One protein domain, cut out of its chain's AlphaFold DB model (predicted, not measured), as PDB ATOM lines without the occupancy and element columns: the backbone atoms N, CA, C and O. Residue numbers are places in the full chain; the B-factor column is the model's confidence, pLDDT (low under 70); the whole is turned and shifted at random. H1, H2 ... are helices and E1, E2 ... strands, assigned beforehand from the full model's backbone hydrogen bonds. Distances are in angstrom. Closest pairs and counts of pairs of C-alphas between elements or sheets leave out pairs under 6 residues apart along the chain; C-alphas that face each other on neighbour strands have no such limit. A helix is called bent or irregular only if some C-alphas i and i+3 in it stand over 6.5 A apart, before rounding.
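This is residues 33 to 84 of the 84 residues of the protein "DUF364 domain-containing protein" of Methanothermobacter sp. MT-2 (UniProt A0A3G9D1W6). Two short parallel strands, E1 and E2, lie side by side as a small sheet, with the short helix H1 over one face; H2 turns off just past the end of E2, and the last stretch of the chain comes back so that residues 78 to 79 run beside E2. The two strands and H1 make a strand-helix-strand unit, two parallel neighbour strands with a helix between them along the chain, and its crossover is right-handed. The printed part has 52 residues with two named strands and two named helices, in the order E1, H1, E2, H2, and the class is mixed, helices and strands. The whole is compact and rounded, with a radius of gyration of the C-alphas of 10.3 A and spans of 29 by 22 by 16 A.

Strand E1, residues 35 to 39, begins with C-alpha 35 at (100.796, 6.549, 76.328) and is 13.5 A long from first to last C-alpha. Strand E2, residues 59 to 63, is 13.1 A long. Helix H1, residues 48 to 54, is 10.0 A long. Helix H2, residues 65 to 74, is 15.1 A long and ends with C-alpha 74 at (111.045, -8.610, 82.143). H2 is irregular: C-alphas 66 and 69 are 7.7 A apart.

E1 and E2 are parallel neighbours, with 25 degrees between their directions. The C-alphas of Val 37 and Ile 61 face each other at 4.9 A. N 38 and O 61 are within hydrogen-bond range at 2.9 A, as are N 63 and O 38 at 2.8 A. Residues 62 to 63 of E2 also form a short parallel pairing with residues 78 to 79. H1 and E1 are near each other, with 5 pairs of C-alphas within 10 A. The closest C-alphas of H1 and E2 are those of Met 52 and Leu 60, 7.6 A apart. H1 and H2 are apart. E1 and H2 are only just apart, their closest C-alphas being 8.2 A from each other. In H1 each O i to N i+4 pair is within hydrogen-bond range, and in H2 4 of 6 are.

The C-alphas farthest apart, those of Asp 57 and Asp 84, are 29.7 A from each other. The printed part has no cut; it begins at residue 33 and ends at residue 84, the chain's last residue. The links from H1 to E2 and from E2 to H2 are tight, with 4 residues and 1 residue between the elements, and the link from E1 to H1 is short, with 8 residues. The mean pLDDT of the printed part is 95.3, and residue 84 is the one printed residue under 70.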
ATOM      1  N   SER A  33      98.924  11.535  80.550       97.06
ATOM      2  CA  SER A  33      99.231  10.909  79.264       97.06
ATOM      3  C   SER A  33      98.517   9.566  79.137       97.06
ATOM      4  O   SER A  33      98.453   8.806  80.102       97.06
ATOM      5  N   ASP A  34      98.021   9.260  77.940       97.00
ATOM      6  CA  ASP A  34      97.439   7.949  77.622       97.00
ATOM      7  C   ASP A  34      98.526   6.905  77.308       97.00
ATOM      8  O   ASP A  34      98.398   5.726  77.640       97.00
ATOM      9  N   ILE A  35      99.624   7.354  76.692       97.62
ATOM     10  CA  ILE A  35     100.796   6.549  76.328       97.62
ATOM     11  C   ILE A  35     102.047   7.265  76.827       97.62
ATOM     12  O   ILE A  35     102.173   8.485  76.691       97.62
ATOM     13  N   ILE A  36     102.987   6.501  77.375       97.88
ATOM     14  CA  ILE A  36     104.256   7.007  77.886       97.88
ATOM     15  C   ILE A  36     105.382   6.359  77.091       97.88
ATOM     16  O   ILE A  36     105.472   5.135  77.007       97.88
ATOM     17  N   VAL A  37     106.262   7.189  76.536       97.94
ATOM     18  CA  VAL A  37     107.459   6.743  75.822       97.94
ATOM     19  C   VAL A  37     108.680   7.116  76.652       97.94
ATOM     20  O   VAL A  37     108.890   8.291  76.951       97.94
ATOM     21  N   VAL A  38     109.465   6.118  77.056       97.75
ATOM     22  CA  VAL A  38     110.527   6.272  78.061       97.75
ATOM     23  C   VAL A  38     111.866   5.802  77.506       97.75
ATOM     24  O   VAL A  38     111.972   4.721  76.934       97.75
ATOM     25  N   THR A  39     112.918   6.597  77.688       97.62
ATOM     26  CA  THR A  39     114.279   6.187  77.312       97.62
ATOM     27  C   THR A  39     114.734   4.971  78.119       97.62
ATOM     28  O   THR A  39     114.564   4.915  79.331       97.62
ATOM     29  N   GLY A  40     115.402   4.018  77.476       97.12
ATOM     30  CA  GLY A  40     115.977   2.845  78.127       97.12
ATOM     31  C   GLY A  40     117.133   3.159  79.084       97.12
ATOM     32  O   GLY A  40     117.509   2.309  79.891       97.12
ATOM     33  N   SER A  41     117.683   4.380  79.054       97.31
ATOM     34  CA  SER A  41     118.708   4.825  80.011       97.31
ATOM     35  C   SER A  41     118.212   4.882  81.463       97.31
ATOM     36  O   SER A  41     119.035   4.973  82.375       97.31
ATOM     37  N   THR A  42     116.902   4.741  81.704       97.38
ATOM     38  CA  THR A  42     116.331   4.567  83.050       97.38
ATOM     39  C   THR A  42     116.870   3.335  83.780       97.38
ATOM     40  O   THR A  42     116.875   3.306  85.009       97.38
ATOM     41  N   ILE A  43     117.335   2.319  83.040       97.31
ATOM     42  CA  ILE A  43     118.043   1.165  83.611       97.31
ATOM     43  C   ILE A  43     119.381   1.605  84.202       97.31
ATOM     44  O   ILE A  43     119.684   1.298  85.351       97.31
ATOM     45  N   ALA A  44     120.163   2.366  83.436       96.56
ATOM     46  CA  ALA A  44     121.512   2.768  83.819       96.56
ATOM     47  C   ALA A  44     121.531   3.777  84.977       96.56
ATOM     48  O   ALA A  44     122.456   3.768  85.783       96.56
ATOM     49  N   ASN A  45     120.520   4.643  85.074       95.31
ATOM     50  CA  ASN A  45     120.440   5.660  86.128       95.31
ATOM     51  C   ASN A  45     119.547   5.260  87.324       95.31
ATOM     52  O   ASN A  45     119.313   6.089  88.201       95.31
ATOM     53  N   GLY A  46     119.031   4.025  87.355       96.38
ATOM     54  CA  GLY A  46     118.257   3.487  88.479       96.38
ATOM     55  C   GLY A  46     116.814   3.994  88.611       96.38
ATOM     56  O   GLY A  46     116.156   3.674  89.596       96.38
ATOM     57  N   THR A  47     116.289   4.746  87.640       97.19
ATOM     58  CA  THR A  47     114.916   5.299  87.702       97.19
ATOM     59  C   THR A  47     113.849   4.398  87.073       97.19
ATOM     60  O   THR A  47     112.661   4.704  87.140       97.19
ATOM     61  N   PHE A  48     114.236   3.261  86.485       97.00
ATOM     62  CA  PHE A  48     113.316   2.348  85.794       97.00
ATOM     63  C   PHE A  48     112.128   1.898  86.653       97.00
ATOM     64  O   PHE A  48     110.985   2.022  86.217       97.00
ATOM     65  N   LYS A  49     112.382   1.412  87.876       96.69
ATOM     66  CA  LYS A  49     111.316   0.910  88.756       96.69
ATOM     67  C   LYS A  49     110.316   2.011  89.117       96.69
ATOM     68  O   LYS A  49     109.117   1.780  89.075       96.69
ATOM     69  N   GLU A  50     110.807   3.208  89.423       97.25
ATOM     70  CA  GLU A  50     109.957   4.348  89.777       97.25
ATOM     71  C   GLU A  50     109.031   4.741  88.616       97.25
ATOM     72  O   GLU A  50     107.847   4.998  88.821       97.25
ATOM     73  N   ILE A  51     109.548   4.738  87.382       97.50
ATOM     74  CA  ILE A  51     108.749   5.005  86.179       97.50
ATOM     75  C   ILE A  51     107.703   3.910  85.945       97.50
ATOM     76  O   ILE A  51     106.554   4.237  85.646       97.50
ATOM     77  N   MET A  52     108.078   2.638  86.114       96.94
ATOM     78  CA  MET A  52     107.142   1.511  86.029       96.94
ATOM     79  C   MET A  52     106.014   1.643  87.054       96.94
ATOM     80  O   MET A  52     104.849   1.508  86.693       96.94
ATOM     81  N   ASP A  53     106.345   1.971  88.304       97.25
ATOM     82  CA  ASP A  53     105.361   2.150  89.374       97.25
ATOM     83  C   ASP A  53     104.437   3.352  89.086       97.25
ATOM     84  O   ASP A  53     103.224   3.266  89.271       97.25
ATOM     85  N   MET A  54     104.985   4.473  88.598       96.56
ATOM     86  CA  MET A  54     104.201   5.667  88.256       96.56
ATOM     87  C   MET A  54     103.264   5.462  87.061       96.56
ATOM     88  O   MET A  54     102.215   6.102  87.013       96.56
ATOM     89  N   GLY A  55     103.666   4.649  86.084       96.06
ATOM     90  CA  GLY A  55     102.926   4.410  84.843       96.06
ATOM     91  C   GLY A  55     102.221   3.058  84.785       96.06
ATOM     92  O   GLY A  55     101.846   2.643  83.695       96.06
ATOM     93  N   ALA A  56     102.053   2.365  85.916       95.56
ATOM     94  CA  ALA A  56     101.507   1.007  85.966       95.56
ATOM     95  C   ALA A  56     100.088   0.877  85.377       95.56
ATOM     96  O   ALA A  56      99.706  -0.200  84.927       95.56
ATOM     97  N   ASP A  57      99.309   1.964  85.364       96.19
ATOM     98  CA  ASP A  57      97.972   2.036  84.766       96.19
ATOM     99  C   ASP A  57      97.973   2.533  83.307       96.19
ATOM    100  O   ASP A  57      96.908   2.718  82.716       96.19
ATOM    101  N   LYS A  58      99.150   2.792  82.726       96.69
ATOM    102  CA  LYS A  58      99.331   3.357  81.382       96.69
ATOM    103  C   LYS A  58     100.041   2.377  80.458       96.69
ATOM    104  O   LYS A  58     100.754   1.475  80.889       96.69
ATOM    105  N   ARG A  59      99.926   2.612  79.150       97.19
ATOM    106  CA  ARG A  59     100.792   1.939  78.178       97.19
ATOM    107  C   ARG A  59     102.192   2.557  78.226       97.19
ATOM    108  O   ARG A  59     102.387   3.688  77.779       97.19
ATOM    109  N   LEU A  60     103.148   1.805  78.763       97.50
ATOM    110  CA  LEU A  60     104.564   2.160  78.859       97.50
ATOM    111  C   LEU A  60     105.356   1.496  77.734       97.50
ATOM    112  O   LEU A  60     105.451   0.275  77.688       97.50
ATOM    113  N   ILE A  61     105.966   2.306  76.869       98.12
ATOM    114  CA  ILE A  61     106.839   1.844  75.788       98.12
ATOM    115  C   ILE A  61     108.244   2.367  76.054       98.12
ATOM    116  O   ILE A  61     108.483   3.577  76.042       98.12
ATOM    117  N   PHE A  62     109.198   1.467  76.258       97.81
ATOM    118  CA  PHE A  62     110.591   1.863  76.379       97.81
ATOM    119  C   PHE A  62     111.276   1.917  75.014       97.81
ATOM    120  O   PHE A  62     110.982   1.119  74.130       97.81
ATOM    121  N   TYR A  63     112.226   2.828  74.821       97.12
ATOM    122  CA  TYR A  63     112.987   2.924  73.572       97.12
ATOM    123  C   TYR A  63     114.495   2.974  73.799       97.12
ATOM    124  O   TYR A  63     114.977   3.314  74.876       97.12
ATOM    125  N   GLY A  64     115.260   2.662  72.754       95.62
ATOM    126  CA  GLY A  64     116.724   2.687  72.787       95.62
ATOM    127  C   GLY A  64     117.357   1.345  73.164       95.62
ATOM    128  O   GLY A  64     116.712   0.448  73.709       95.62
ATOM    129  N   THR A  65     118.637   1.190  72.832       95.88
ATOM    130  CA  THR A  65     119.406  -0.063  72.954       95.88
ATOM    131  C   THR A  65     119.682  -0.469  74.398       95.88
ATOM    132  O   THR A  65     119.661  -1.656  74.705       95.88
ATOM    133  N   THR A  66     119.862   0.496  75.303       96.31
ATOM    134  CA  THR A  66     120.244   0.258  76.706       96.31
ATOM    135  C   THR A  66     119.314  -0.704  77.450       96.31
ATOM    136  O   THR A  66     119.772  -1.464  78.296       96.31
ATOM    137  N   ILE A  67     118.016  -0.704  77.134       96.75
ATOM    138  CA  ILE A  67     117.026  -1.558  77.804       96.75
ATOM    139  C   ILE A  67     116.791  -2.902  77.106       96.75
ATOM    140  O   ILE A  67     116.058  -3.719  77.642       96.75
ATOM    141  N   ALA A  68     117.391  -3.177  75.942       95.88
ATOM    142  CA  ALA A  68     117.058  -4.351  75.122       95.88
ATOM    143  C   ALA A  68     117.063  -5.676  75.908       95.88
ATOM    144  O   ALA A  68     116.082  -6.416  75.868       95.88
ATOM    145  N   GLY A  69     118.121  -5.930  76.687       95.44
ATOM    146  CA  GLY A  69     118.215  -7.134  77.517       95.44
ATOM    147  C   GLY A  69     117.166  -7.180  78.631       95.44
ATOM    148  O   GLY A  69     116.517  -8.202  78.825       95.44
ATOM    149  N   ILE A  70     116.944  -6.067  79.333       95.75
ATOM    150  CA  ILE A  70     115.948  -6.004  80.413       95.75
ATOM    151  C   ILE A  70     114.525  -6.135  79.868       95.75
ATOM    152  O   ILE A  70     113.705  -6.815  80.475       95.75
ATOM    153  N   ALA A  71     114.240  -5.550  78.705       96.00
ATOM    154  CA  ALA A  71     112.958  -5.700  78.033       96.00
ATOM    155  C   ALA A  71     112.658  -7.168  77.714       96.00
ATOM    156  O   ALA A  71     111.570  -7.644  78.029       96.00
ATOM    157  N   ALA A  72     113.642  -7.899  77.182       95.62
ATOM    158  CA  ALA A  72     113.510  -9.328  76.916       95.62
ATOM    159  C   ALA A  72     113.318 -10.156  78.200       95.62
ATOM    160  O   ALA A  72     112.502 -11.073  78.219       95.62
ATOM    161  N   LEU A  73     114.036  -9.827  79.281       96.69
ATOM    162  CA  LEU A  73     113.965 -10.560  80.552       96.69
ATOM    163  C   LEU A  73     112.680 -10.287  81.348       96.69
ATOM    164  O   LEU A  73     112.163 -11.188  82.002       96.69
ATOM    165  N   MET A  74     112.185  -9.049  81.329       95.00
ATOM    166  CA  MET A  74     111.045  -8.610  82.143       95.00
ATOM    167  C   MET A  74     109.728  -8.549  81.365       95.00
ATOM    168  O   MET A  74     108.691  -8.263  81.959       95.00
ATOM    169  N   GLY A  75     109.756  -8.779  80.050       94.44
ATOM    170  CA  GLY A  75     108.569  -8.721  79.198       94.44
ATOM    171  C   GLY A  75     107.957  -7.324  79.079       94.44
ATOM    172  O   GLY A  75     106.752  -7.210  78.866       94.44
ATOM    173  N   VAL A  76     108.751  -6.256  79.237       95.88
ATOM    174  CA  VAL A  76     108.263  -4.877  79.050       95.88
ATOM    175  C   VAL A  76     108.310  -4.471  77.576       95.88
ATOM    176  O   VAL A  76     109.217  -4.863  76.840       95.88
ATOM    177  N   GLU A  77     107.340  -3.666  77.136       97.06
ATOM    178  CA  GLU A  77     107.238  -3.228  75.740       97.06
ATOM    179  C   GLU A  77     108.452  -2.362  75.352       97.06
ATOM    180  O   GLU A  77     108.776  -1.379  76.027       97.06
ATOM    181  N   ARG A  78     109.127  -2.719  74.248       96.62
ATOM    182  CA  ARG A  78     110.266  -1.972  73.695       96.62
ATOM    183  C   ARG A  78     110.044  -1.619  72.228       96.62
ATOM    184  O   ARG A  78     109.711  -2.484  71.427       96.62
ATOM    185  N   PHE A  79     110.350  -0.377  71.859       95.75
ATOM    186  CA  PHE A  79     110.388   0.095  70.478       95.75
ATOM    187  C   PHE A  79     111.765   0.673  70.125       95.75
ATOM    188  O   PHE A  79     112.197   1.685  70.675       95.75
ATOM    189  N   CYS A  80     112.485   0.032  69.202       94.12
ATOM    190  CA  CYS A  80     113.760   0.538  68.686       94.12
ATOM    191  C   CYS A  80     114.045  -0.078  67.302       94.12
ATOM    192  O   CYS A  80     114.781  -1.055  67.217       94.12
ATOM    193  N   PRO A  81     113.441   0.449  66.222       90.94
ATOM    194  CA  PRO A  81     113.415  -0.213  64.912       90.94
ATOM    195  C   PRO A  81     114.752  -0.211  64.157       90.94
ATOM    196  O   PRO A  81     114.861  -0.872  63.137       90.94
ATOM    197  N   LEU A  82     115.742   0.558  64.622       90.31
ATOM    198  CA  LEU A  82     117.073   0.664  64.005       90.31
ATOM    199  C   LEU A  82     118.161  -0.058  64.812       90.31
ATOM    200  O   LEU A  82     119.345   0.106  64.535       90.31
ATOM    201  N   ALA A  83     117.770  -0.767  65.869       77.62
ATOM    202  CA  ALA A  83     118.672  -1.564  66.677       77.62
ATOM    203  C   ALA A  83     118.369  -3.033  66.398       77.62
ATOM    204  O   ALA A  83     117.449  -3.576  67.019       77.62
ATOM    205  N   ASP A  84     119.114  -3.600  65.451       59.09
ATOM    206  CA  ASP A  84     119.173  -5.043  65.201       59.09
ATOM    207  C   ASP A  84     119.755  -5.788  66.414       59.09
ATOM    208  O   ASP A  84     120.737  -5.282  67.017       59.09
TER     209      ASP A  84